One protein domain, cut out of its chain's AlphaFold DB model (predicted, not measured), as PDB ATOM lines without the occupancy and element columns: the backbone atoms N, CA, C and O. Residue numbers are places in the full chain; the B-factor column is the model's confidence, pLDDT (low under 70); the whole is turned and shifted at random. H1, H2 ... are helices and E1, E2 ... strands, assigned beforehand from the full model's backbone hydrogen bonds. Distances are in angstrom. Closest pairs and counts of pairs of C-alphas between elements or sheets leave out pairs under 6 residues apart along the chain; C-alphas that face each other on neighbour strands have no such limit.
ATOM      1  N   GLU A   3      44.551  27.229   9.182       97.38
ATOM      2  CA  GLU A   3      45.749  26.385   9.105       97.38
ATOM      3  C   GLU A   3      46.008  25.730  10.463       97.38
ATOM      4  O   GLU A   3      45.859  26.378  11.503       97.38
ATOM      5  N   ILE A   4      46.419  24.459  10.442       97.38
ATOM      6  CA  ILE A   4      46.867  23.735  11.634       97.38
ATOM      7  C   ILE A   4      48.357  23.426  11.488       97.38
ATOM      8  O   ILE A   4      48.790  22.744  10.547       97.38
ATOM      9  N   LYS A   5      49.149  23.886  12.454       96.00
ATOM     10  CA  LYS A   5      50.540  23.461  12.643       96.00
ATOM     11  C   LYS A   5      50.616  22.627  13.910       96.00
ATOM     12  O   LYS A   5      50.017  22.993  14.910       96.00
ATOM     13  N   TYR A   6      51.332  21.514  13.864       94.62
ATOM     14  CA  TYR A   6      51.551  20.674  15.034       94.62
ATOM     15  C   TYR A   6      52.931  20.025  14.959       94.62
ATOM     16  O   TYR A   6      53.529  19.950  13.881       94.62
ATOM     17  N   ARG A   7      53.413  19.547  16.103       92.12
ATOM     18  CA  ARG A   7      54.590  18.687  16.207       92.12
ATOM     19  C   ARG A   7      54.441  17.788  17.427       92.12
ATOM     20  O   ARG A   7      54.116  18.287  18.499       92.12
ATOM     21  N   LEU A   8      54.681  16.491  17.255       91.62
ATOM     22  CA  LEU A   8      54.742  15.542  18.365       91.62
ATOM     23  C   LEU A   8      56.068  15.701  19.119       91.62
ATOM     24  O   LEU A   8      57.121  15.862  18.494       91.62
ATOM     25  N   VAL A   9      56.013  15.647  20.449       89.62
ATOM     26  CA  VAL A   9      57.181  15.764  21.335       89.62
ATOM     27  C   VAL A   9      57.115  14.612  22.332       89.62
ATOM     28  O   VAL A   9      56.412  14.686  23.327       89.62
ATOM     29  N   LEU A  10      57.790  13.508  22.007       87.38
ATOM     30  CA  LEU A  10      57.603  12.212  22.668       87.38
ATOM     31  C   LEU A  10      58.947  11.568  23.031       87.38
ATOM     32  O   LEU A  10      59.893  11.639  22.239       87.38
ATOM     33  N   ASP A  11      59.004  10.860  24.164       86.94
ATOM     34  CA  ASP A  11      60.172  10.053  24.535       86.94
ATOM     35  C   ASP A  11      60.150   8.765  23.712       86.94
ATOM     36  O   ASP A  11      59.511   7.763  24.047       86.94
ATOM     37  N   MET A  12      60.863   8.782  22.590       87.31
ATOM     38  CA  MET A  12      60.933   7.609  21.729       87.31
ATOM     39  C   MET A  12      61.669   6.438  22.389       87.31
ATOM     40  O   MET A  12      61.385   5.295  22.039       87.31
ATOM     41  N   ASN A  13      62.598   6.672  23.323       88.38
ATOM     42  CA  ASN A  13      63.279   5.579  24.020       88.38
ATOM     43  C   ASN A  13      62.305   4.862  24.956       88.38
ATOM     44  O   ASN A  13      62.236   3.630  24.945       88.38
ATOM     45  N   GLU A  14      61.518   5.630  25.707       89.38
ATOM     46  CA  GLU A  14      60.461   5.113  26.568       89.38
ATOM     47  C   GLU A  14      59.415   4.346  25.749       89.38
ATOM     48  O   GLU A  14      59.214   3.148  25.975       89.38
ATOM     49  N   ILE A  15      58.820   4.975  24.729       90.94
ATOM     50  CA  ILE A  15      57.732   4.360  23.952       90.94
ATOM     51  C   ILE A  15      58.192   3.089  23.222       90.94
ATOM     52  O   ILE A  15      57.432   2.114  23.136       90.94
ATOM     53  N   ASN A  16      59.428   3.071  22.711       90.94
ATOM     54  CA  ASN A  16      59.996   1.891  22.051       90.94
ATOM     55  C   ASN A  16      60.274   0.743  23.031       90.94
ATOM     56  O   ASN A  16      60.280  -0.415  22.616       90.94
ATOM     57  N   SER A  17      60.496   1.042  24.315       92.88
ATOM     58  CA  SER A  17      60.690   0.021  25.350       92.88
ATOM     59  C   SER A  17      59.379  -0.615  25.826       92.88
ATOM     60  O   SER A  17      59.389  -1.748  26.308       92.88
ATOM     61  N   MET A  18      58.252   0.080  25.644       95.00
ATOM     62  CA  MET A  18      56.931  -0.383  26.065       95.00
ATOM     63  C   MET A  18      56.346  -1.432  25.119       95.00
ATOM     64  O   MET A  18      56.396  -1.310  23.890       95.00
ATOM     65  N   SER A  19      55.647  -2.405  25.691       95.50
ATOM     66  CA  SER A  19      54.705  -3.259  24.973       95.50
ATOM     67  C   SER A  19      53.484  -2.473  24.465       95.50
ATOM     68  O   SER A  19      53.287  -1.296  24.768       95.50
ATOM     69  N   LEU A  20      52.649  -3.117  23.645       95.00
ATOM     70  CA  LEU A  20      51.382  -2.526  23.200       95.00
ATOM     71  C   LEU A  20      50.417  -2.278  24.369       95.00
ATOM     72  O   LEU A  20      49.735  -1.263  24.381       95.00
ATOM     73  N   GLU A  21      50.366  -3.201  25.330       95.38
ATOM     74  CA  GLU A  21      49.474  -3.105  26.489       95.38
ATOM     75  C   GLU A  21      49.891  -1.971  27.431       95.38
ATOM     76  O   GLU A  21      49.039  -1.212  27.880       95.38
ATOM     77  N   GLU A  22      51.195  -1.817  27.679       95.69
ATOM     78  CA  GLU A  22      51.726  -0.689  28.455       95.69
ATOM     79  C   GLU A  22      51.451   0.634  27.746       95.69
ATOM     80  O   GLU A  22      50.939   1.558  28.365       95.69
ATOM     81  N   PHE A  23      51.685   0.698  26.433       94.81
ATOM     82  CA  PHE A  23      51.378   1.893  25.653       94.81
ATOM     83  C   PHE A  23      49.895   2.285  25.744       94.81
ATOM     84  O   PHE A  23      49.594   3.435  26.026       94.81
ATOM     85  N   ASP A  24      48.968   1.338  25.564       94.44
ATOM     86  CA  ASP A  24      47.521   1.604  25.661       94.44
ATOM     87  C   ASP A  24      47.060   1.980  27.082       94.44
ATOM     88  O   ASP A  24      45.963   2.518  27.244       94.44
ATOM     89  N   LYS A  25      47.851   1.648  28.108       93.00
ATOM     90  CA  LYS A  25      47.553   1.959  29.508       93.00
ATOM     91  C   LYS A  25      48.107   3.318  29.935       93.00
ATOM     92  O   LYS A  25      47.443   3.991  30.716       93.00
ATOM     93  N   GLU A  26      49.300   3.677  29.472       89.06
ATOM     94  CA  GLU A  26      49.967   4.928  29.852       89.06
ATOM     95  C   GLU A  26      49.610   6.091  28.905       89.06
ATOM     96  O   GLU A  26      49.509   7.226  29.358       89.06
ATOM     97  N   TYR A  27      49.339   5.826  27.618       88.25
ATOM     98  CA  TYR A  27      49.041   6.862  26.618       88.25
ATOM     99  C   TYR A  27      47.591   6.797  26.120       88.25
ATOM    100  O   TYR A  27      47.260   6.071  25.177       88.25
ATOM    101  N   ASP A  28      46.721   7.632  26.696       85.94
ATOM    102  CA  ASP A  28      45.402   7.936  26.112       85.94
ATOM    103  C   ASP A  28      45.495   9.005  24.997       85.94
ATOM    104  O   ASP A  28      44.655   9.043  24.082       85.94
ATOM    105  N   ASP A  29      46.549   9.827  25.034       90.94
ATOM    106  CA  ASP A  29      46.876  10.865  24.060       90.94
ATOM    107  C   ASP A  29      48.387  11.009  23.841       90.94
ATOM    108  O   ASP A  29      49.188  10.577  24.663       90.94
ATOM    109  N   LEU A  30      48.772  11.589  22.700       92.56
ATOM    110  CA  LEU A  30      50.155  11.945  22.393       92.56
ATOM    111  C   LEU A  30      50.382  13.434  22.621       92.56
ATOM    112  O   LEU A  30      49.606  14.265  22.137       92.56
ATOM    113  N   GLU A  31      51.478  13.730  23.304       90.44
ATOM    114  CA  GLU A  31      51.903  15.075  23.664       90.44
ATOM    115  C   GLU A  31      52.671  15.774  22.537       90.44
ATOM    116  O   GLU A  31      53.260  15.159  21.635       90.44
ATOM    117  N   GLY A  32      52.653  17.099  22.592       90.44
ATOM    118  CA  GLY A  32      53.430  17.944  21.711       90.44
ATOM    119  C   GLY A  32      52.978  19.392  21.755       90.44
ATOM    120  O   GLY A  32      52.612  19.920  22.797       90.44
ATOM    121  N   ILE A  33      53.005  20.024  20.585       91.12
ATOM    122  CA  ILE A  33      52.609  21.419  20.384       91.12
ATOM    123  C   ILE A  33      51.666  21.542  19.202       91.12
ATOM    124  O   ILE A  33      51.784  20.808  18.210       91.12
ATOM    125  N   ILE A  34      50.753  22.505  19.279       92.94
ATOM    126  CA  ILE A  34      49.775  22.783  18.235       92.94
ATOM    127  C   ILE A  34      49.441  24.278  18.180       92.94
ATOM    128  O   ILE A  34      49.239  24.929  19.195       92.94
ATOM    129  N   GLU A  35      49.349  24.814  16.965       93.62
ATOM    130  CA  GLU A  35      48.882  26.170  16.686       93.62
ATOM    131  C   GLU A  35      47.730  26.102  15.677       93.62
ATOM    132  O   GLU A  35      47.862  25.551  14.576       93.62
ATOM    133  N   LEU A  36      46.602  26.705  16.045       95.00
ATOM    134  CA  LEU A  36      45.451  26.919  15.180       95.00
ATOM    135  C   LEU A  36      45.466  28.362  14.688       95.00
ATOM    136  O   LEU A  36      45.313  29.297  15.471       95.00
ATOM    137  N   ASN A  37      45.611  28.557  13.383       95.19
ATOM    138  CA  ASN A  37      45.675  29.882  12.783       95.19
ATOM    139  C   ASN A  37      44.400  30.181  11.984       95.19
ATOM    140  O   ASN A  37      44.135  29.581  10.943       95.19
ATOM    141  N   PHE A  38      43.632  31.163  12.447       95.00
ATOM    142  CA  PHE A  38      42.437  31.687  11.801       95.00
ATOM    143  C   PHE A  38      42.747  33.065  11.199       95.00
ATOM    144  O   PHE A  38      42.670  34.080  11.886       95.00
ATOM    145  N   ASN A  39      43.116  33.122   9.911       91.94
ATOM    146  CA  ASN A  39      43.463  34.371   9.202       91.94
ATOM    147  C   ASN A  39      44.462  35.287   9.950       91.94
ATOM    148  O   ASN A  39      44.345  36.513   9.924       91.94
ATOM    149  N   GLY A  40      45.456  34.703  10.615       90.31
ATOM    150  CA  GLY A  40      46.491  35.414  11.365       90.31
ATOM    151  C   GLY A  40      46.191  35.606  12.852       90.31
ATOM    152  O   GLY A  40      47.061  36.104  13.561       90.31
ATOM    153  N   SER A  41      45.005  35.223  13.335       92.38
ATOM    154  CA  SER A  41      44.742  35.114  14.779       92.38
ATOM    155  C   SER A  41      44.971  33.675  15.216       92.38
ATOM    156  O   SER A  41      44.442  32.754  14.596       92.38
ATOM    157  N   LYS A  42      45.791  33.495  16.245       92.06
ATOM    158  CA  LYS A  42      46.346  32.198  16.629       92.06
ATOM    159  C   LYS A  42      45.813  31.758  17.987       92.06
ATOM    160  O   LYS A  42      45.580  32.618  18.831       92.06
ATOM    161  N   ILE A  43      45.644  30.450  18.144       89.69
ATOM    162  CA  ILE A  43      45.346  29.755  19.402       89.69
ATOM    163  C   ILE A  43      46.380  28.643  19.552       89.69
ATOM    164  O   ILE A  43      46.715  28.002  18.549       89.69
ATOM    165  N   GLY A  44      46.885  28.438  20.766       87.38
ATOM    166  CA  GLY A  44      48.067  27.622  21.014       87.38
ATOM    167  C   GLY A  44      49.343  28.235  20.429       87.38
ATOM    168  O   GLY A  44      49.354  29.355  19.901       87.38
ATOM    169  N   GLU A  45      50.433  27.481  20.510       84.62
ATOM    170  CA  GLU A  45      51.749  27.899  20.043       84.62
ATOM    171  C   GLU A  45      52.443  26.777  19.266       84.62
ATOM    172  O   GLU A  45      52.223  25.582  19.469       84.62
ATOM    173  N   THR A  46      53.315  27.169  18.340       82.50
ATOM    174  CA  THR A  46      54.193  26.241  17.630       82.50
ATOM    175  C   THR A  46      55.635  26.725  17.695       82.50
ATOM    176  O   THR A  46      55.906  27.911  17.882       82.50
ATOM    177  N   PHE A  47      56.572  25.801  17.507       83.62
ATOM    178  CA  PHE A  47      58.000  26.054  17.584       83.62
ATOM    179  C   PHE A  47      58.680  25.563  16.304       83.62
ATOM    180  O   PHE A  47      58.707  24.367  16.010       83.62
ATOM    181  N   GLU A  48      59.229  26.504  15.531       79.75
ATOM    182  CA  GLU A  48      59.874  26.220  14.237       79.75
ATOM    183  C   GLU A  48      61.367  25.843  14.372       79.75
ATOM    184  O   GLU A  48      62.020  25.543  13.374       79.75
ATOM    185  N   GLY A  49      61.922  25.849  15.590       84.00
ATOM    186  CA  GLY A  49      63.313  25.477  15.863       84.00
ATOM    187  C   GLY A  49      63.539  23.975  16.070       84.00
ATOM    188  O   GLY A  49      62.611  23.164  16.142       84.00
ATOM    189  N   GLU A  50      64.806  23.589  16.200       84.56
ATOM    190  CA  GLU A  50      65.177  22.248  16.657       84.56
ATOM    191  C   GLU A  50      64.839  22.099  18.147       84.56
ATOM    192  O   GLU A  50      65.209  22.954  18.948       84.56
ATOM    193  N   ILE A  51      64.121  21.031  18.510       82.38
ATOM    194  CA  ILE A  51      63.887  20.682  19.915       82.38
ATOM    195  C   ILE A  51      65.141  19.950  20.376       82.38
ATOM    196  O   ILE A  51      65.445  18.874  19.862       82.38
ATOM    197  N   THR A  52      65.887  20.567  21.286       83.75
ATOM    198  CA  THR A  52      67.093  19.962  21.855       83.75
ATOM    199  C   THR A  52      66.726  18.954  22.941       83.75
ATOM    200  O   THR A  52      65.653  19.031  23.537       83.75
ATOM    201  N   GLU A  53      67.637  18.027  23.233       80.38
ATOM    202  CA  GLU A  53      67.492  17.079  24.347       80.38
ATOM    203  C   GLU A  53      67.293  17.810  25.686       80.38
ATOM    204  O   GLU A  53      66.401  17.459  26.445       80.38
ATOM    205  N   GLU A  54      68.017  18.910  25.921       83.81
ATOM    206  CA  GLU A  54      67.846  19.748  27.119       83.81
ATOM    207  C   GLU A  54      66.432  20.342  27.228       83.81
ATOM    208  O   GLU A  54      65.850  20.326  28.307       83.81
ATOM    209  N   MET A  55      65.860  20.845  26.123       82.19
ATOM    210  CA  MET A  55      64.486  21.371  26.109       82.19
ATOM    211  C   MET A  55      63.468  20.275  26.430       82.19
ATOM    212  O   MET A  55      62.510  20.526  27.158       82.19
ATOM    213  N   TYR A  56      63.695  19.072  25.907       76.75
ATOM    214  CA  TYR A  56      62.866  17.908  26.183       76.75
ATOM    215  C   TYR A  56      62.939  17.489  27.662       76.75
ATOM    216  O   TYR A  56      61.910  17.332  28.308       76.75
ATOM    217  N   GLU A  57      64.146  17.369  28.228       79.06
ATOM    218  CA  GLU A  57      64.369  16.931  29.618       79.06
ATOM    219  C   GLU A  57      63.736  17.857  30.664       79.06
ATOM    220  O   GLU A  57      63.327  17.402  31.732       79.06
ATOM    221  N   VAL A  58      63.649  19.159  30.377       81.94
ATOM    222  CA  VAL A  58      62.984  20.128  31.264       81.94
ATOM    223  C   VAL A  58      61.475  20.241  31.010       81.94
ATOM    224  O   VAL A  58      60.832  21.105  31.604       81.94
ATOM    225  N   GLY A  59      60.918  19.399  30.132       74.50
ATOM    226  CA  GLY A  59      59.491  19.347  29.813       74.50
ATOM    227  C   GLY A  59      58.991  20.518  28.967       74.50
ATOM    228  O   GLY A  59      57.804  20.824  28.998       74.50
ATOM    229  N   CYS A  60      59.857  21.215  28.219       69.56
ATOM    230  CA  CYS A  60      59.364  22.219  27.277       69.56
ATOM    231  C   CYS A  60      58.577  21.515  26.164       69.56
ATOM    232  O   CYS A  60      59.094  20.579  25.551       69.56
ATOM    233  N   PHE A  61      57.391  22.036  25.827       74.06
ATOM    234  CA  PHE A  61      56.610  21.632  24.648       74.06
ATOM    235  C   PHE A  61      55.854  20.293  24.770       74.06
ATOM    236  O   PHE A  61      55.507  19.709  23.743       74.06
ATOM    237  N   GLN A  62      55.594  19.819  25.993       65.69
ATOM    238  CA  GLN A  62      54.744  18.648  26.281       65.69
ATOM    239  C   GLN A  62      53.339  19.030  26.776       65.69
ATOM    240  O   GLN A  62      52.562  18.171  27.176       65.69
ATOM    241  N   ASP A  63      52.996  20.315  26.721       72.56
ATOM    242  CA  ASP A  63      51.814  20.859  27.398       72.56
ATOM    243  C   ASP A  63      50.494  20.573  26.656       72.56
ATOM    244  O   ASP A  63      49.417  20.795  27.200       72.56
ATOM    245  N   GLU A  64      50.549  20.078  25.412       85.50
ATOM    246  CA  GLU A  64      49.354  19.871  24.590       85.50
ATOM    247  C   GLU A  64      49.127  18.406  24.227       85.50
ATOM    248  O   GLU A  64      49.964  17.747  23.606       85.50
ATOM    249  N   TRP A  65      47.912  17.914  24.476       90.25
ATOM    250  CA  TRP A  65      47.456  16.612  23.987       90.25
ATOM    251  C   TRP A  65      47.024  16.710  22.518       90.25
ATOM    252  O   TRP A  65      45.841  16.848  22.187       90.25
ATOM    253  N   VAL A  66      47.998  16.633  21.606       93.44
ATOM    254  CA  VAL A  66      47.828  16.817  20.153       93.44
ATOM    255  C   VAL A  66      46.737  15.906  19.589       93.44
ATOM    256  O   VAL A  66      45.869  16.352  18.834       93.44
ATOM    257  N   THR A  67      46.712  14.626  19.965       93.44
ATOM    258  CA  THR A  67      45.671  13.709  19.474       93.44
ATOM    259  C   THR A  67      44.278  14.073  19.988       93.44
ATOM    260  O   THR A  67      43.311  13.928  19.236       93.44
ATOM    261  N   LEU A  68      44.148  14.612  21.207       91.19
ATOM    262  CA  LEU A  68      42.865  15.086  21.728       91.19
ATOM    263  C   LEU A  68      42.398  16.331  20.971       91.19
ATOM    264  O   LEU A  68      41.228  16.389  20.582       91.19
ATOM    265  N   TRP A  69      43.301  17.269  20.679       93.44
ATOM    266  CA  TRP A  69      43.006  18.421  19.826       93.44
ATOM    267  C   TRP A  69      42.426  18.002  18.482       93.44
ATOM    268  O   TRP A  69      41.355  18.470  18.091       93.44
ATOM    269  N   PHE A  70      43.081  17.067  17.792       95.06
ATOM    270  CA  PHE A  70      42.579  16.567  16.516       95.06
ATOM    271  C   PHE A  70      41.217  15.883  16.658       95.06
ATOM    272  O   PHE A  70      40.316  16.162  15.865       95.06
ATOM    273  N   ARG A  71      40.995  15.058  17.691       92.44
ATOM    274  CA  ARG A  71      39.669  14.465  17.949       92.44
ATOM    275  C   ARG A  71      38.599  15.536  18.187       92.44
ATOM    276  O   ARG A  71      37.495  15.413  17.647       92.44
ATOM    277  N   ASN A  72      38.915  16.597  18.929       91.94
ATOM    278  CA  ASN A  72      38.001  17.712  19.175       91.94
ATOM    279  C   ASN A  72      37.699  18.486  17.888       91.94
ATOM    280  O   ASN A  72      36.531  18.699  17.562       91.94
ATOM    281  N   LEU A  73      38.711  18.816  17.089       95.12
ATOM    282  CA  LEU A  73      38.533  19.491  15.802       95.12
ATOM    283  C   LEU A  73      37.671  18.664  14.839       95.12
ATOM    284  O   LEU A  73      36.719  19.181  14.251       95.12
ATOM    285  N   ILE A  74      37.928  17.358  14.733       95.12
ATOM    286  CA  ILE A  74      37.117  16.429  13.932       95.12
ATOM    287  C   ILE A  74      35.663  16.419  14.416       95.12
ATOM    288  O   ILE A  74      34.724  16.486  13.615       95.12
ATOM    289  N   LYS A  75      35.449  16.347  15.733       93.50
ATOM    290  CA  LYS A  75      34.108  16.370  16.322       93.50
ATOM    291  C   LYS A  75      33.402  17.700  16.038       93.50
ATOM    292  O   LYS A  75      32.239  17.670  15.631       93.50
ATOM    293  N   ALA A  76      34.096  18.832  16.148       94.19
ATOM    294  CA  ALA A  76      33.556  20.147  15.818       94.19
ATOM    295  C   ALA A  76      33.156  20.240  14.340       94.19
ATOM    296  O   ALA A  76      32.025  20.619  14.027       94.19
ATOM    297  N   ALA A  77      34.035  19.807  13.431       93.88
ATOM    298  CA  ALA A  77      33.764  19.747  11.997       93.88
ATOM    299  C   ALA A  77      32.494  18.942  11.682       93.88
ATOM    300  O   ALA A  77      31.647  19.398  10.909       93.88
ATOM    301  N   LYS A  78      32.320  17.782  12.328       92.44
ATOM    302  CA  LYS A  78      31.126  16.936  12.179       92.44
ATOM    303  C   LYS A  78      29.870  17.601  12.724       92.44
ATOM    304  O   LYS A  78      28.832  17.570  12.065       92.44
ATOM    305  N   LEU A  79      29.941  18.190  13.915       92.88
ATOM    306  CA  LEU A  79      28.790  18.847  14.530       92.88
ATOM    307  C   LEU A  79      28.334  20.054  13.710       92.88
ATOM    308  O   LEU A  79      27.130  20.248  13.557       92.88
ATOM    309  N   LEU A  80      29.257  20.793  13.092       92.62
ATOM    310  CA  LEU A  80      28.932  21.904  12.197       92.62
ATOM    311  C   LEU A  80      28.247  21.477  10.890       92.62
ATOM    312  O   LEU A  80      27.739  22.333  10.167       92.62
ATOM    313  N   VAL A  81      28.179  20.182  10.555       89.88
ATOM    314  CA  VAL A  81      27.363  19.710   9.420       89.88
ATOM    315  C   VAL A  81      25.873  19.889   9.723       89.88
ATOM    316  O   VAL A  81      25.137  20.392   8.875       89.88
ATOM    317  N   SER A  82      25.439  19.517  10.930       90.38
ATOM    318  CA  SER A  82      24.029  19.526  11.348       90.38
ATOM    319  C   SER A  82      23.656  20.654  12.312       90.38
ATOM    320  O   SER A  82      22.470  20.862  12.561       90.38
ATOM    321  N   ASN A  83      24.634  21.395  12.832       93.56
ATOM    322  CA  ASN A  83      24.430  22.502  13.761       93.56
ATOM    323  C   ASN A  83      25.034  23.792  13.198       93.56
ATOM    324  O   ASN A  83      26.047  23.778  12.501       93.56
ATOM    325  N   ASN A  84      24.418  24.921  13.544       95.12
ATOM    326  CA  ASN A  84      24.941  26.251  13.215       95.12
ATOM    327  C   ASN A  84      25.827  26.824  14.328       95.12
ATOM    328  O   ASN A  84      26.325  27.935  14.194       95.12
ATOM    329  N   TYR A  85      26.000  26.087  15.422       95.69
ATOM    330  CA  TYR A  85      26.765  26.505  16.583       95.69
ATOM    331  C   TYR A  85      27.508  25.304  17.152       95.69
ATOM    332  O   TYR A  85      26.912  24.239  17.341       95.69
ATOM    333  N   VAL A  86      28.796  25.489  17.410       95.38
ATOM    334  CA  VAL A  86      29.644  24.578  18.175       95.38
ATOM    335  C   VAL A  86      30.586  25.429  19.008       95.38
ATOM    336  O   VAL A  86      31.128  26.408  18.505       95.38
ATOM    337  N   MET A  87      30.828  25.035  20.248       92.81
ATOM    338  CA  MET A  87      31.938  25.559  21.032       92.81
ATOM    339  C   MET A  87      32.707  24.414  21.674       92.81
ATOM    340  O   MET A  87      32.119  23.377  21.978       92.81
ATOM    341  N   PHE A  88      34.009  24.582  21.850       91.12
ATOM    342  CA  PHE A  88      34.858  23.599  22.517       91.12
ATOM    343  C   PHE A  88      35.992  24.291  23.259       91.12
ATOM    344  O   PHE A  88      36.401  25.380  22.857       91.12
ATOM    345  N   SER A  89      36.438  23.702  24.362       84.81
ATOM    346  CA  SER A  89      37.479  24.302  25.191       84.81
ATOM    347  C   SER A  89      38.861  24.048  24.598       84.81
ATOM    348  O   SER A  89      39.106  23.013  23.969       84.81
ATOM    349  N   GLU A  90      39.761  24.994  24.831       81.19
ATOM    350  CA  GLU A  90      41.195  24.730  24.866       81.19
ATOM    351  C   GLU A  90      41.475  23.688  25.964       81.19
ATOM    352  O   GLU A  90      40.721  23.570  26.941       81.19
ATOM    353  N   ILE A  91      42.488  22.848  25.764       75.25
ATOM    354  CA  ILE A  91      42.841  21.815  26.741       75.25
ATOM    355  C   ILE A  91      43.560  22.522  27.898       75.25
ATOM    356  O   ILE A  91      44.363  23.415  27.674       75.25
ATOM    357  N   GLU A  92      43.192  22.194  29.138       68.81
ATOM    358  CA  GLU A  92      43.782  22.755  30.372       68.81
ATOM    359  C   GLU A  92      43.682  24.286  30.563       68.81
ATOM    360  O   GLU A  92      44.193  24.821  31.547       68.81
ATOM    361  N   ALA A  93      42.950  25.002  29.705       74.44
ATOM    362  CA  ALA A  93      42.742  26.442  29.821       74.44
ATOM    363  C   ALA A  93      41.249  26.808  29.926       74.44
ATOM    364  O   ALA A  93      40.395  26.172  29.305       74.44
ATOM    365  N   PRO A  94      40.894  27.891  30.650       78.62
ATOM    366  CA  PRO A  94      39.519  28.389  30.746       78.62
ATOM    367  C   PRO A  94      39.120  29.189  29.494       78.62
ATOM    368  O   PRO A  94      38.515  30.261  29.578       78.62
ATOM    369  N   VAL A  95      39.539  28.719  28.323       85.44
ATOM    370  CA  VAL A  95      39.383  29.375  27.029       85.44
ATOM    371  C   VAL A  95      38.562  28.465  26.127       85.44
ATOM    372  O   VAL A  95      38.708  27.247  26.132       85.44
ATOM    373  N   TRP A  96      37.659  29.061  25.364       90.19
ATOM    374  CA  TRP A  96      36.703  28.386  24.506       90.19
ATOM    375  C   TRP A  96      36.794  28.934  23.092       90.19
ATOM    376  O   TRP A  96      36.746  30.144  22.870       90.19
ATOM    377  N   ILE A  97      36.835  28.028  22.123       92.75
ATOM    378  CA  ILE A  97      36.730  28.334  20.704       92.75
ATOM    379  C   ILE A  97      35.265  28.202  20.317       92.75
ATOM    380  O   ILE A  97      34.689  27.114  20.337       92.75
ATOM    381  N   GLU A  98      34.652  29.320  19.948       94.94
ATOM    382  CA  GLU A  98      33.269  29.376  19.499       94.94
ATOM    383  C   GLU A  98      33.196  29.478  17.972       94.94
ATOM    384  O   GLU A  98      33.785  30.368  17.356       94.94
ATOM    385  N   LEU A  99      32.414  28.584  17.365       96.38
ATOM    386  CA  LEU A  99      32.171  28.492  15.932       96.38
ATOM    387  C   LEU A  99      30.679  28.686  15.641       96.38
ATOM    388  O   LEU A  99      29.845  27.837  15.959       96.38
ATOM    389  N   THR A 100      30.337  29.781  14.962       96.88
ATOM    390  CA  THR A 100      28.970  30.044  14.484       96.88
ATOM    391  C   THR A 100      28.921  29.965  12.961       96.88
ATOM    392  O   THR A 100      29.521  30.787  12.268       96.88
ATOM    393  N   LYS A 101      28.184  28.991  12.416       95.69
ATOM    394  CA  LYS A 101      28.050  28.760  10.972       95.69
ATOM    395  C   LYS A 101      26.788  29.406  10.401       95.69
ATOM    396  O   LYS A 101      25.678  29.176  10.878       95.69
ATOM    397  N   SER A 102      26.953  30.132   9.300       95.12
ATOM    398  CA  SER A 102      25.877  30.595   8.424       95.12
ATOM    399  C   SER A 102      26.214  30.229   6.979       95.12
ATOM    400  O   SER A 102      27.172  30.742   6.399       95.12
ATOM    401  N   ASN A 103      25.442  29.314   6.387       90.50
ATOM    402  CA  ASN A 103      25.754  28.694   5.094       90.50
ATOM    403  C   ASN A 103      27.161  28.057   5.096       90.50
ATOM    404  O   ASN A 103      27.414  27.146   5.883       90.50
ATOM    405  N   ASN A 104      28.061  28.529   4.225       93.44
ATOM    406  CA  ASN A 104      29.454  28.080   4.152       93.44
ATOM    407  C   ASN A 104      30.420  28.974   4.948       93.44
ATOM    408  O   ASN A 104      31.623  28.777   4.860       93.44
ATOM    409  N   LEU A 105      29.938  29.981   5.676       96.25
ATOM    410  CA  LEU A 105      30.784  30.888   6.449       96.25
ATOM    411  C   LEU A 105      30.742  30.497   7.927       96.25
ATOM    412  O   LEU A 105      29.658  30.336   8.486       96.25
ATOM    413  N   ILE A 106      31.904  30.371   8.557       97.25
ATOM    414  CA  ILE A 106      32.054  30.155   9.995       97.25
ATOM    415  C   ILE A 106      32.672  31.416  10.590       97.25
ATOM    416  O   ILE A 106      33.771  31.816  10.207       97.25
ATOM    417  N   LYS A 107      31.956  32.022  11.533       96.88
ATOM    418  CA  LYS A 107      32.483  33.037  12.442       96.88
ATOM    419  C   LYS A 107      33.172  32.338  13.609       96.88
ATOM    420  O   LYS A 107      32.571  31.452  14.216       96.88
ATOM    421  N   VAL A 108      34.399  32.752  13.903       96.25
ATOM    422  CA  VAL A 108      35.257  32.197  14.952       96.25
ATOM    423  C   VAL A 108      35.521  33.268  16.001       96.25
ATOM    424  O   VAL A 108      35.927  34.384  15.656       96.25
ATOM    425  N   ARG A 109      35.302  32.918  17.268       94.62
ATOM    426  CA  ARG A 109      35.656  33.736  18.431       94.62
ATOM    427  C   ARG A 109      36.396  32.889  19.453       94.62
ATOM    428  O   ARG A 109      36.132  31.696  19.568       94.62
ATOM    429  N   GLU A 110      37.271  33.533  20.207       92.50
ATOM    430  CA  GLU A 110      37.852  32.968  21.415       92.50
ATOM    431  C   GLU A 110      37.225  33.677  22.614       92.50
ATOM    432  O   GLU A 110      37.127  34.909  22.657       92.50
ATOM    433  N   LEU A 111      36.742  32.885  23.561       90.94
ATOM    434  CA  LEU A 111      36.027  33.344  24.739       90.94
ATOM    435  C   LEU A 111      36.732  32.806  25.977       90.94
ATOM    436  O   LEU A 111      37.024  31.620  26.054       90.94
ATOM    437  N   ARG A 112      36.975  33.657  26.966       87.75
ATOM    438  CA  ARG A 112      37.490  33.246  28.270       87.75
ATOM    439  C   ARG A 112      36.339  33.112  29.251       87.75
ATOM    440  O   ARG A 112      35.524  34.029  29.382       87.75
ATOM    441  N   GLU A 113      36.296  31.992  29.955       83.50
ATOM    442  CA  GLU A 113      35.391  31.805  31.079       83.50
ATOM    443  C   GLU A 113      35.772  32.754  32.219       83.50
ATOM    444  O   GLU A 113      36.933  32.856  32.626       83.50
ATOM    445  N   VAL A 114      34.782  33.485  32.726       80.19
ATOM    446  CA  VAL A 114      34.967  34.439  33.816       80.19
ATOM    447  C   VAL A 114      34.525  33.790  35.112       80.19
ATOM    448  O   VAL A 114      33.334  33.751  35.433       80.19
ATOM    449  N   TYR A 115      35.494  33.346  35.905       70.31
ATOM    450  CA  TYR A 115      35.214  32.859  37.246       70.31
ATOM    451  C   TYR A 115      34.815  34.016  38.159       70.31
ATOM    452  O   TYR A 115      35.583  34.946  38.425       70.31
ATOM    453  N   HIS A 116      33.598  33.954  38.691       55.66
ATOM    454  CA  HIS A 116      33.248  34.765  39.843       55.66
ATOM    455  C   HIS A 116      33.942  34.164  41.066       55.66
ATOM    456  O   HIS A 116      33.512  33.123  41.557       55.66
ATOM    457  N   LYS A 117      34.976  34.833  41.598       48.44
ATOM    458  CA  LYS A 117      35.407  34.583  42.980       48.44
ATOM    459  C   LYS A 117      34.218  34.862  43.893       48.44
ATOM    460  O   LYS A 117      33.870  36.017  44.137       48.44
ATOM    461  N   ILE A 118      33.570  33.805  44.363       48.28
ATOM    462  CA  ILE A 118      32.658  33.896  45.495       48.28
ATOM    463  C   ILE A 118      33.565  34.040  46.720       48.28
ATOM    464  O   ILE A 118      34.370  33.151  46.992       48.28
ATOM    465  N   GLU A 119      33.495  35.175  47.424       43.22
ATOM    466  CA  GLU A 119      34.258  35.375  48.663       43.22
ATOM    467  C   GLU A 119      34.030  34.188  49.615       43.22
ATOM    468  O   GLU A 119      32.906  33.929  50.043       43.22
ATOM    469  N   GLY A 120      35.108  33.463  49.935       49.03
ATOM    470  CA  GLY A 120      35.089  32.331  50.864       49.03
ATOM    471  C   GLY A 120      35.031  30.930  50.243       49.03
ATOM    472  O   GLY A 120      34.946  29.972  51.008       49.03
ATOM    473  N   MET A 121      35.090  30.780  48.914       42.69
ATOM    474  CA  MET A 121      35.358  29.484  48.268       42.69
ATOM    475  C   MET A 121      36.831  29.414  47.835       42.69
ATOM    476  O   MET A 121      37.345  30.376  47.262       42.69
ATOM    477  N   GLU A 122      37.508  28.306  48.164       45.03
ATOM    478  CA  GLU A 122      38.818  27.955  47.594       45.03
ATOM    479  C   GLU A 122      38.702  27.891  46.066       45.03
ATOM    480  O   GLU A 122      37.602  27.664  45.551       45.03
ATOM    481  N   ASP A 123      39.805  28.189  45.369       43.06
ATOM    482  CA  ASP A 123      39.852  28.305  43.911       43.06
ATOM    483  C   ASP A 123      39.092  27.129  43.276       43.06
ATOM    484  O   ASP A 123      39.403  25.964  43.516       43.06
ATOM    485  N   ILE A 124      38.013  27.442  42.551       44.00
ATOM    486  CA  ILE A 124      37.253  26.435  41.815       44.00
ATOM    487  C   ILE A 124      38.196  25.970  40.711       44.00
ATOM    488  O   ILE A 124      38.400  26.698  39.736       44.00
ATOM    489  N   ASP A 125      38.805  24.801  40.914       42.50
ATOM    490  CA  ASP A 125      39.527  24.080  39.873       42.50
ATOM    491  C   ASP A 125      38.645  24.035  38.624       42.50
ATOM    492  O   ASP A 125      37.432  23.812  38.721       42.50
ATOM    493  N   CYS A 126      39.268  24.324  37.480       44.91
ATOM    494  CA  CYS A 126      38.684  24.430  36.147       44.91
ATOM    495  C   CYS A 126      37.400  23.607  35.999       44.91
ATOM    496  O   CYS A 126      37.395  22.397  36.239       44.91
ATOM    497  N   VAL A 127      36.306  24.261  35.595       45.66
ATOM    498  CA  VAL A 127      35.013  23.597  35.415       45.66
ATOM    499  C   VAL A 127      35.214  22.412  34.479       45.66
ATOM    500  O   VAL A 127      35.527  22.571  33.300       45.66
ATOM    501  N   SER A 128      35.005  21.212  35.020       48.22
ATOM    502  CA  SER A 128      34.945  19.930  34.320       48.22
ATOM    503  C   SER A 128      33.690  19.856  33.433       48.22
ATOM    504  O   SER A 128      32.865  18.946  33.553       48.22
ATOM    505  N   GLY A 129      33.477  20.884  32.614       51.12
ATOM    506  CA  GLY A 129      32.397  20.976  31.649       51.12
ATOM    507  C   GLY A 129      32.658  20.045  30.466       51.12
ATOM    508  O   GLY A 129      33.782  19.580  30.260       51.12
ATOM    509  N   PRO A 130      31.630  19.728  29.663       57.78
ATOM    510  CA  PRO A 130      31.848  18.973  28.441       57.78
ATOM    511  C   PRO A 130      32.813  19.751  27.540       57.78
ATOM    512  O   PRO A 130      32.526  20.887  27.181       57.78
ATOM    513  N   LEU A 131      33.903  19.114  27.100       76.69
ATOM    514  CA  LEU A 131      34.905  19.703  26.190       76.69
ATOM    515  C   LEU A 131      34.310  20.266  24.885       76.69
ATOM    516  O   LEU A 131      35.008  20.914  24.118       76.69
ATOM    517  N   MET A 132      33.043  19.968  24.580       86.56
ATOM    518  CA  MET A 132      32.348  20.432  23.389       86.56
ATOM    519  C   MET A 132      30.840  20.509  23.599       86.56
ATOM    520  O   MET A 132      30.243  19.550  24.096       86.56
ATOM    521  N   ASP A 133      30.219  21.570  23.092       85.62
ATOM    522  CA  ASP A 133      28.773  21.789  23.124       85.62
ATOM    523  C   ASP A 133      28.259  22.319  21.769       85.62
ATOM    524  O   ASP A 133      29.002  22.887  20.967       85.62
ATOM    525  N   THR A 134      26.973  22.107  21.489       86.62
ATOM    526  CA  THR A 134      26.242  22.674  20.341       86.62
ATOM    527  C   THR A 134      25.325  23.830  20.742       86.62
ATOM    528  O   THR A 134      24.565  24.346  19.916       86.62
ATOM    529  N   LYS A 135      25.394  24.256  22.006       85.62
ATOM    530  CA  LYS A 135      24.716  25.423  22.570       85.62
ATOM    531  C   LYS A 135      25.663  26.162  23.526       85.62
ATOM    532  O   LYS A 135      26.638  25.570  23.976       85.62
ATOM    533  N   PRO A 136      25.381  27.434  23.859       82.38
ATOM    534  CA  PRO A 136      26.115  28.134  24.906       82.38
ATOM    535  C   PRO A 136      26.053  27.378  26.240       82.38
ATOM    536  O   PRO A 136      24.985  26.882  26.617       82.38
ATOM    537  N   ILE A 137      27.185  27.321  26.945       80.06
ATOM    538  CA  ILE A 137      27.325  26.559  28.193       80.06
ATOM    539  C   ILE A 137      26.462  27.163  29.294       80.06
ATOM    540  O   ILE A 137      26.384  28.383  29.479       80.06
ATOM    541  N   LYS A 138      25.846  26.267  30.064       80.12
ATOM    542  CA  LYS A 138      25.146  26.594  31.300       80.12
ATOM    543  C   LYS A 138      25.767  25.828  32.462       80.12
ATOM    544  O   LYS A 138      26.076  24.649  32.327       80.12
ATOM    545  N   GLU A 139      25.902  26.496  33.596       77.31
ATOM    546  CA  GLU A 139      26.379  25.925  34.851       77.31
ATOM    547  C   GLU A 139      25.187  25.494  35.706       77.31
ATOM    548  O   GLU A 139      24.210  26.240  35.846       77.31
ATOM    549  N   GLU A 140      25.275  24.297  36.283       79.69
ATOM    550  CA  GLU A 140      24.336  23.824  37.296       79.69
ATOM    551  C   GLU A 140      24.649  24.472  38.648       79.69
ATOM    552  O   GLU A 140      25.765  24.391  39.152       79.69
ATOM    553  N   VAL A 141      23.648  25.094  39.264       77.12
ATOM    554  CA  VAL A 141      23.750  25.701  40.589       77.12
ATOM    555  C   VAL A 141      22.817  24.969  41.538       77.12
ATOM    556  O   VAL A 141      21.593  24.999  41.377       77.12
ATOM    557  N   VAL A 142      23.407  24.350  42.560       80.19
ATOM    558  CA  VAL A 142      22.683  23.663  43.632       80.19
ATOM    559  C   VAL A 142      22.587  24.584  44.845       80.19
ATOM    560  O   VAL A 142      23.588  24.963  45.456       80.19
ATOM    561  N   LEU A 143      21.367  24.968  45.206       78.06
ATOM    562  CA  LEU A 143      21.101  25.782  46.387       78.06
ATOM    563  C   LEU A 143      21.235  24.954  47.668       78.06
ATOM    564  O   LEU A 143      21.046  23.741  47.678       78.06
ATOM    565  N   LYS A 144      21.448  25.628  48.807       81.25
ATOM    566  CA  LYS A 144      21.422  24.982  50.137       81.25
ATOM    567  C   LYS A 144      20.084  24.287  50.443       81.25
ATOM    568  O   LYS A 144      20.048  23.403  51.290       81.25
ATOM    569  N   SER A 145      19.002  24.692  49.773       84.38
ATOM    570  CA  SER A 145      17.686  24.044  49.829       84.38
ATOM    571  C   SER A 145      17.634  22.695  49.098       84.38
ATOM    572  O   SER A 145      16.663  21.962  49.271       84.38
ATOM    573  N   GLY A 146      18.649  22.361  48.293       83.19
ATOM    574  CA  GLY A 146      18.661  21.217  47.379       83.19
ATOM    575  C   GLY A 146      17.997  21.495  46.027       83.19
ATOM    576  O   GLY A 146      17.943  20.606  45.183       83.19
ATOM    577  N   GLU A 147      17.487  22.708  45.802       86.44
ATOM    578  CA  GLU A 147      16.961  23.122  44.499       86.44
ATOM    579  C   GLU A 147      18.095  23.322  43.492       86.44
ATOM    580  O   GLU A 147      19.147  23.868  43.829       86.44
ATOM    581  N   ILE A 148      17.850  22.912  42.249       82.62
ATOM    582  CA  ILE A 148      18.817  22.976  41.153       82.62
ATOM    583  C   ILE A 148      18.293  23.940  40.090       82.62
ATOM    584  O   ILE A 148      17.144  23.824  39.654       82.62
ATOM    585  N   PHE A 149      19.132  24.873  39.641       85.31
ATOM    586  CA  PHE A 149      18.856  25.698  38.464       85.31
ATOM    587  C   PHE A 149      20.092  25.828  37.577       85.31
ATOM    588  O   PHE A 149      21.210  25.603  38.019       85.31
ATOM    589  N   PHE A 150      19.885  26.218  36.320       80.31
ATOM    590  CA  PHE A 150      20.966  26.432  35.361       80.31
ATOM    591  C   PHE A 150      21.127  27.924  35.081       80.31
ATOM    592  O   PHE A 150      20.143  28.592  34.748       80.31
ATOM    593  N   ARG A 151      22.351  28.443  35.186       79.38
ATOM    594  CA  ARG A 151      22.694  29.817  34.781       79.38
ATOM    595  C   ARG A 151      23.627  29.802  33.580       79.38
ATOM    596  O   ARG A 151      24.364  28.842  33.395       79.38
ATOM    597  N   ASP A 152      23.595  30.849  32.768       81.12
ATOM    598  CA  ASP A 152      24.558  30.987  31.675       81.12
ATOM    599  C   ASP A 152      25.961  31.211  32.256       81.12
ATOM    600  O   ASP A 152      26.128  32.001  33.193       81.12
ATOM    601  N   VAL A 153      26.959  30.512  31.709       81.12
ATOM    602  CA  VAL A 153      28.360  30.753  32.068       81.12
ATOM    603  C   VAL A 153      28.769  32.114  31.523       81.12
ATOM    604  O   VAL A 153      28.524  32.438  30.357       81.12
ATOM    605  N   LYS A 154      29.376  32.938  32.379       81.88
ATOM    606  CA  LYS A 154      29.845  34.257  31.970       81.88
ATOM    607  C   LYS A 154      31.121  34.096  31.145       81.88
ATOM    608  O   LYS A 154      32.121  33.590  31.641       81.88
ATOM    609  N   MET A 155      31.071  34.575  29.910       86.12
ATOM    610  CA  MET A 155      32.180  34.540  28.961       86.12
ATOM    611  C   MET A 155      32.584  35.964  28.572       86.12
ATOM    612  O   MET A 155      31.718  36.824  28.386       86.12
ATOM    613  N   GLU A 156      33.881  36.211  28.425       88.00
ATOM    614  CA  GLU A 156      34.445  37.474  27.937       88.00
ATOM    615  C   GLU A 156      35.267  37.235  26.666       88.00
ATOM    616  O   GLU A 156      35.952  36.223  26.541       88.00
ATOM    617  N   GLU A 157      35.188  38.155  25.702       86.19
ATOM    618  CA  GLU A 157      36.023  38.090  24.498       86.19
ATOM    619  C   GLU A 157      37.491  38.333  24.869       86.19
ATOM    620  O   GLU A 157      37.807  39.205  25.684       86.19
ATOM    621  N   THR A 158      38.394  37.557  24.276       87.75
ATOM    622  CA  THR A 158      39.834  37.739  24.471       87.75
ATOM    623  C   THR A 158      40.392  38.787  23.500       87.75
ATOM    624  O   THR A 158      39.665  39.436  22.748       87.75
ATOM    625  N   SER A 159      41.717  38.974  23.485       86.50
ATOM    626  CA  SER A 159      42.387  39.777  22.452       86.50
ATOM    627  C   SER A 159      42.374  39.127  21.061       86.50
ATOM    628  O   SER A 159      42.848  39.742  20.099       86.50
ATOM    629  N   PHE A 160      41.872  37.896  20.943       89.12
ATOM    630  CA  PHE A 160      41.688  37.213  19.674       89.12
ATOM    631  C   PHE A 160      40.727  38.012  18.795       89.12
ATOM    632  O   PHE A 160      39.591  38.311  19.169       89.12
ATOM    633  N   LYS A 161      41.180  38.380  17.597       87.12
ATOM    634  CA  LYS A 161      40.324  39.112  16.664       87.12
ATOM    635  C   LYS A 161      39.251  38.172  16.143       87.12
ATOM    636  O   LYS A 161      39.530  37.028  15.818       87.12
ATOM    637  N   GLU A 162      38.029  38.660  16.012       87.50
ATOM    638  CA  GLU A 162      36.980  37.904  15.338       87.50
ATOM    639  C   GLU A 162      37.399  37.555  13.902       87.50
ATOM    640  O   GLU A 162      37.859  38.420  13.150       87.50
ATOM    641  N   ASN A 163      37.216  36.289  13.518       93.38
ATOM    642  CA  ASN A 163      37.612  35.787  12.205       93.38
ATOM    643  C   ASN A 163      36.474  35.096  11.470       93.38
ATOM    644  O   ASN A 163      35.541  34.560  12.064       93.38
ATOM    645  N   PHE A 164      36.604  35.071  10.146       95.06
ATOM    646  CA  PHE A 164      35.689  34.379   9.253       95.06
ATOM    647  C   PHE A 164      36.465  33.422   8.353       95.06
ATOM    648  O   PHE A 164      37.371  33.835   7.627       95.06
ATOM    649  N   ILE A 165      36.096  32.147   8.382       96.31
ATOM    650  CA  ILE A 165      36.649  31.099   7.514       96.31
ATOM    651  C   ILE A 165      35.508  30.384   6.796       96.31
ATOM    652  O   ILE A 165      34.346  30.506   7.194       96.31
ATOM    653  N   THR A 166      35.806  29.636   5.736       95.88
ATOM    654  CA  THR A 166      34.774  28.811   5.097       95.88
ATOM    655  C   THR A 166      34.652  27.451   5.783       95.88
ATOM    656  O   THR A 166      35.637  26.910   6.284       95.88
ATOM    657  N   ALA A 167      33.448  26.872   5.810       94.31
ATOM    658  CA  ALA A 167      33.244  25.530   6.352       94.31
ATOM    659  C   ALA A 167      34.001  24.480   5.530       94.31
ATOM    660  O   ALA A 167      34.562  23.550   6.101       94.31
ATOM    661  N   THR A 168      34.092  24.676   4.212       93.69
ATOM    662  CA  THR A 168      34.947  23.868   3.335       93.69
ATOM    663  C   THR A 168      36.423  23.933   3.741       93.69
ATOM    664  O   THR A 168      37.030  22.882   3.920       93.69
ATOM    665  N   GLU A 169      36.998  25.130   3.932       95.12
ATOM    666  CA  GLU A 169      38.394  25.279   4.391       95.12
ATOM    667  C   GLU A 169      38.614  24.609   5.747       95.12
ATOM    668  O   GLU A 169      39.570  23.854   5.908       95.12
ATOM    669  N   PHE A 170      37.707  24.846   6.699       95.50
ATOM    670  CA  PHE A 170      37.790  24.275   8.039       95.50
ATOM    671  C   PHE A 170      37.848  22.745   8.003       95.50
ATOM    672  O   PHE A 170      38.746  22.135   8.579       95.50
ATOM    673  N   GLN A 171      36.919  22.114   7.282       94.12
ATOM    674  CA  GLN A 171      36.850  20.656   7.210       94.12
ATOM    675  C   GLN A 171      38.011  20.050   6.416       94.12
ATOM    676  O   GLN A 171      38.552  19.023   6.830       94.12
ATOM    677  N   GLN A 172      38.409  20.673   5.304       94.62
ATOM    678  CA  GLN A 172      39.487  20.153   4.465       94.62
ATOM    679  C   GLN A 172      40.831  20.184   5.195       94.62
ATOM    680  O   GLN A 172      41.567  19.199   5.137       94.62
ATOM    681  N   GLU A 173      41.135  21.273   5.902       97.19
ATOM    682  CA  GLU A 173      42.380  21.389   6.663       97.19
ATOM    683  C   GLU A 173      42.433  20.363   7.800       97.19
ATOM    684  O   GLU A 173      43.416  19.632   7.916       97.19
ATOM    685  N   ILE A 174      41.341  20.211   8.567       96.94
ATOM    686  CA  ILE A 174      41.244  19.186   9.620       96.94
ATOM    687  C   ILE A 174      41.459  17.801   9.026       96.94
ATOM    688  O   ILE A 174      42.278  17.038   9.536       96.94
ATOM    689  N   LYS A 175      40.771  17.464   7.930       95.44
ATOM    690  CA  LYS A 175      40.913  16.155   7.287       95.44
ATOM    691  C   LYS A 175      42.348  15.918   6.819       95.44
ATOM    692  O   LYS A 175      42.900  14.853   7.090       95.44
ATOM    693  N   ASN A 176      42.957  16.886   6.138       96.56
ATOM    694  CA  ASN A 176      44.321  16.768   5.626       96.56
ATOM    695  C   ASN A 176      45.319  16.554   6.766       96.56
ATOM    696  O   ASN A 176      46.066  15.577   6.759       96.56
ATOM    697  N   LYS A 177      45.286  17.427   7.775       97.88
ATOM    698  CA  LYS A 177      46.241  17.412   8.884       97.88
ATOM    699  C   LYS A 177      46.047  16.214   9.805       97.88
ATOM    700  O   LYS A 177      47.034  15.639  10.241       97.88
ATOM    701  N   SER A 178      44.810  15.755  10.000       97.44
ATOM    702  CA  SER A 178      44.557  14.520  10.751       97.44
ATOM    703  C   SER A 178      45.116  13.287  10.032       97.44
ATOM    704  O   SER A 178      45.664  12.399  10.675       97.44
ATOM    705  N   ASN A 179      45.004  13.222   8.698       97.00
ATOM    706  CA  ASN A 179      45.596  12.128   7.920       97.00
ATOM    707  C   ASN A 179      47.131  12.169   7.944       97.00
ATOM    708  O   ASN A 179      47.761  11.113   8.012       97.00
ATOM    709  N   MET A 180      47.728  13.368   7.908       98.06
ATOM    710  CA  MET A 180      49.175  13.536   8.086       98.06
ATOM    711  C   MET A 180      49.618  13.024   9.458       98.06
ATOM    712  O   MET A 180      50.484  12.156   9.509       98.06
ATOM    713  N   LEU A 181      48.945  13.454  10.532       97.75
ATOM    714  CA  LEU A 181      49.225  12.995  11.894       97.75
ATOM    715  C   LEU A 181      49.102  11.473  12.013       97.75
ATOM    716  O   LEU A 181      49.991  10.819  12.544       97.75
ATOM    717  N   LEU A 182      48.023  10.881  11.492       97.31
ATOM    718  CA  LEU A 182      47.838   9.430  11.540       97.31
ATOM    719  C   LEU A 182      48.961   8.681  10.806       97.31
ATOM    720  O   LEU A 182      49.380   7.617  11.256       97.31
ATOM    721  N   THR A 183      49.420   9.216   9.674       97.75
ATOM    722  CA  THR A 183      50.525   8.632   8.901       97.75
ATOM    723  C   THR A 183      51.820   8.691   9.704       97.75
ATOM    724  O   THR A 183      52.451   7.658   9.900       97.75
ATOM    725  N   GLU A 184      52.145   9.861  10.252       97.06
ATOM    726  CA  GLU A 184      53.320  10.092  11.095       97.06
ATOM    727  C   GLU A 184      53.339   9.158  12.316       97.06
ATOM    728  O   GLU A 184      54.316   8.448  12.532       97.06
ATOM    729  N   ILE A 185      52.226   9.047  13.051       95.69
ATOM    730  CA  ILE A 185      52.111   8.142  14.209       95.69
ATOM    731  C   ILE A 185      52.336   6.677  13.797       95.69
ATOM    732  O   ILE A 185      53.021   5.931  14.497       95.69
ATOM    733  N   LYS A 186      51.768   6.234  12.667       95.50
ATOM    734  CA  LYS A 186      51.944   4.855  12.175       95.50
ATOM    735  C   LYS A 186      53.386   4.573  11.743       95.50
ATOM    736  O   LYS A 186      53.838   3.439  11.892       95.50
ATOM    737  N   GLU A 187      54.085   5.573  11.214       95.62
ATOM    738  CA  GLU A 187      55.504   5.484  10.854       95.62
ATOM    739  C   GLU A 187      56.412   5.483  12.090       95.62
ATOM    740  O   GLU A 187      57.370   4.714  12.133       95.62
ATOM    741  N   MET A 188      56.086   6.284  13.110       93.50
ATOM    742  CA  MET A 188      56.817   6.333  14.380       93.50
ATOM    743  C   MET A 188      56.647   5.051  15.203       93.50
ATOM    744  O   MET A 188      57.604   4.597  15.827       93.50
ATOM    745  N   PHE A 189      55.452   4.446  15.189       92.31
ATOM    746  CA  PHE A 189      55.117   3.294  16.032       92.31
ATOM    747  C   PHE A 189      54.531   2.115  15.233       92.31
ATOM    748  O   PHE A 189      53.382   1.711  15.463       92.31
ATOM    749  N   PRO A 190      55.301   1.501  14.316       92.62
ATOM    750  CA  PRO A 190      54.795   0.439  13.442       92.62
ATOM    751  C   PRO A 190      54.279  -0.783  14.220       92.62
ATOM    752  O   PRO A 190      53.271  -1.387  13.848       92.62
ATOM    753  N   ASP A 191      54.899  -1.104  15.357       93.62
ATOM    754  CA  ASP A 191      54.485  -2.225  16.209       93.62
ATOM    755  C   ASP A 191      53.278  -1.890  17.103       93.62
ATOM    756  O   ASP A 191      52.664  -2.782  17.696       93.62
ATOM    757  N   LYS A 192      52.888  -0.609  17.170       93.56
ATOM    758  CA  LYS A 192      51.760  -0.123  17.975       93.56
ATOM    759  C   LYS A 192      50.522   0.214  17.152       93.56
ATOM    760  O   LYS A 192      49.529   0.610  17.739       93.56
ATOM    761  N   ILE A 193      50.496  -0.023  15.834       93.75
ATOM    762  CA  ILE A 193      49.356   0.304  14.937       93.75
ATOM    763  C   ILE A 193      47.999  -0.229  15.443       93.75
ATOM    764  O   ILE A 193      46.943   0.307  15.114       93.75
ATOM    765  N   LYS A 194      48.002  -1.302  16.244       94.88
ATOM    766  CA  LYS A 194      46.788  -1.891  16.826       94.88
ATOM    767  C   LYS A 194      46.313  -1.221  18.123       94.88
ATOM    768  O   LYS A 194      45.297  -1.694  18.646       94.88
ATOM    769  N   SER A 195      47.000  -0.189  18.604       95.88
ATOM    770  CA  SER A 195      46.665   0.546  19.824       95.88
ATOM    771  C   SER A 195      45.269   1.151  19.738       95.88
ATOM    772  O   SER A 195      44.751   1.464  18.656       95.88
ATOM    773  N   LYS A 196      44.635   1.294  20.898       95.00
ATOM    774  CA  LYS A 196      43.334   1.945  21.046       95.00
ATOM    775  C   LYS A 196      43.403   3.390  20.558       95.00
ATOM    776  O   LYS A 196      42.492   3.813  19.846       95.00
ATOM    777  N   LEU A 197      44.477   4.111  20.882       93.88
ATOM    778  CA  LEU A 197      44.700   5.496  20.458       93.88
ATOM    779  C   LEU A 197      44.678   5.631  18.929       93.88
ATOM    780  O   LEU A 197      43.880   6.401  18.389       93.88
ATOM    781  N   ILE A 198      45.485   4.831  18.220       94.81
ATOM    782  CA  ILE A 198      45.606   4.912  16.754       94.81
ATOM    783  C   ILE A 198      44.285   4.543  16.081       94.81
ATOM    784  O   ILE A 198      43.833   5.254  15.181       94.81
ATOM    785  N   LYS A 199      43.628   3.474  16.544       95.06
ATOM    786  CA  LYS A 199      42.314   3.069  16.023       95.06
ATOM    787  C   LYS A 199      41.253   4.140  16.244       95.06
ATOM    788  O   LYS A 199      40.510   4.449  15.321       95.06
ATOM    789  N   THR A 200      41.205   4.736  17.434       93.44
ATOM    790  CA  THR A 200      40.223   5.782  17.766       93.44
ATOM    791  C   THR A 200      40.416   7.020  16.890       93.44
ATOM    792  O   THR A 200      39.438   7.602  16.408       93.44
ATOM    793  N   LEU A 201      41.668   7.420  16.645       94.38
ATOM    794  CA  LEU A 201      41.983   8.521  15.736       94.38
ATOM    795  C   LEU A 201      41.585   8.181  14.290       94.38
ATOM    796  O   LEU A 201      40.908   8.975  13.642       94.38
ATOM    797  N   GLU A 202      41.932   6.989  13.803       95.06
ATOM    798  CA  GLU A 202      41.574   6.519  12.459       95.06
ATOM    799  C   GLU A 202      40.053   6.459  12.242       95.06
ATOM    800  O   GLU A 202      39.543   6.968  11.243       95.06
ATOM    801  N   GLU A 203      39.301   5.909  13.196       93.62
ATOM    802  CA  GLU A 203      37.835   5.900  13.180       93.62
ATOM    803  C   GLU A 203      37.257   7.321  13.170       93.62
ATOM    804  O   GLU A 203      36.316   7.612  12.423       93.62
ATOM    805  N   SER A 204      37.845   8.227  13.956       92.12
ATOM    806  CA  SER A 204      37.441   9.634  13.993       92.12
ATOM    807  C   SER A 204      37.634  10.296  12.628       92.12
ATOM    808  O   SER A 204      36.693  10.903  12.112       92.12
ATOM    809  N   ILE A 205      38.795  10.112  11.998       93.31
ATOM    810  CA  ILE A 205      39.117  10.669  10.674       93.31
ATOM    811  C   ILE A 205      38.172  10.125   9.602       93.31
ATOM    812  O   ILE A 205      37.584  10.896   8.844       93.31
ATOM    813  N   ASN A 206      37.961   8.808   9.578       90.88
ATOM    814  CA  ASN A 206      37.080   8.151   8.608       90.88
ATOM    815  C   ASN A 206      35.610   8.567   8.754       90.88
ATOM    816  O   ASN A 206      34.813   8.399   7.832       90.88
ATOM    817  N   SER A 207      35.233   9.119   9.908       87.44
ATOM    818  CA  SER A 207      33.883   9.621  10.146       87.44
ATOM    819  C   SER A 207      33.627  11.032   9.595       87.44
ATOM    820  O   SER A 207      32.478  11.491   9.625       87.44
ATOM    821  N   ILE A 208      34.658  11.722   9.091       83.12
ATOM    822  CA  ILE A 208      34.510  12.978   8.350       83.12
ATOM    823  C   ILE A 208      33.926  12.636   6.976       83.12
ATOM    824  O   ILE A 208      34.580  12.003   6.150       83.12
TER     825      ILE A 208
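This is residues 3 to 208 of the 211 residues of an uncharacterized protein of Clostridium bornimense (UniProt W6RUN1). An up-and-down bundle of three helices, H4, H5 and H6, packs with H4 on a strongly twisted sheet of E4, E5, E6, E9 and E10, while a smaller sheet, E1 to E3, lies beside H5. Away from the bundle the hairpin E7 and E8 makes an arm running on into E9, and residues 117 to 122 stick out as a loop; H1 and H2 lie at the opposite end. The printed part has 206 residues, with six named helices and ten named strands in the order E1 H1 H2 E2 E3 H3 H4 E4 E5 E6 E7 E8 E9 E10 H5 H6. The small sheet runs E1, E2, E3, antiparallel; the larger is branched and antiparallel. The class is mixed, and the whole is compact, with a radius of gyration of the C-alphas of 18.9 A and spans of 54 by 44 by 32 A.

E1 is residues 3 to 8, beginning at C-alpha 3 (45.749, 26.385, 9.105). H1, 12 to 17, H2, 20 to 26, E2, 31 to 38 and 22.5 A long, E3, 41 to 45, and H3, 53 to 57, follow. H4, 66 to 82, is 25.5 A long. E4, 85 to 89, E5, 95 to 102 and 23.0 A, and E6, 105 to 113 and 25.1 A, form a meander, each strand the antiparallel neighbour of the one before. Next come E7, 138 to 142, E8, 148 to 152, E9, 155 to 157, and E10, 163 to 166. H5, 167 to 188, is 31.4 A long; H6, 196 to 206, ends at C-alpha 206 (37.080, 8.151, 8.608).

H4 and H5 touch through residues 70 to 77 and 170 to 178, closest at the C-alphas of Ala 77 and Gln 171, 5.8 A, at a shallow tilt of 31 degrees, opposite ways. H5 and H6, a helical hairpin, touch at Ser 178 and Ile 205, their closest C-alphas, 6.7 A, with a shallow tilt of 33 degrees, only just short of steep. H4 and H6 touch and run the same way, the closest C-alphas being those of Arg 71 and Ser 204, 6.6 A. H4 is on the branched sheet at a height of 9.9 A, along E4 at 9 degrees on the local plane; it is over E4 and only just not over E5, where 2 of its C-alphas fall. H5 only grazes this sheet with residues 167 to 172. E4 and E5 pair at N 86 and O 99, 3.0 A, E5 and E6 at N 96 and O 111, 2.7 A. On the other side of E6 from E5, E9 pairs at N 112 and O 156, 2.8 A, and E10 at N 106 and O 165, 2.8 A. In E7 and E8, N 139 and O 151 are 2.8 A apart. H5 is on the sheet E1 E2 E3 at a height of 7.2 A, over none of its strands; H4 only grazes it with residues 66 to 70. E1 and E2 pair at N 5 and O 35, 3.0 A, E2 and E3 at N 36 and O 43, 2.8 A. H2 is close to but not clearly touching H1 and H6, with closest C-alphas Ile 15 and Phe 23, 7.0 A, and Asp 24 and Lys 196, 6.2 A. H3 touches no helix and is not on either of these two sheets. In H1, H2, H3, H5 and H6 every O i to N i+4 pair is within hydrogen-bond range; in H4, 11 of 13 are.

The two C-alphas farthest apart are those of Glu 50 and Ser 145, 58.0 A. The printed part has no cut. The link E6 to E7, residues 114 to 137, is long. The mean pLDDT of the printed part is 86.4; residues 60, 62, 92 and 116 to 130 are under 70.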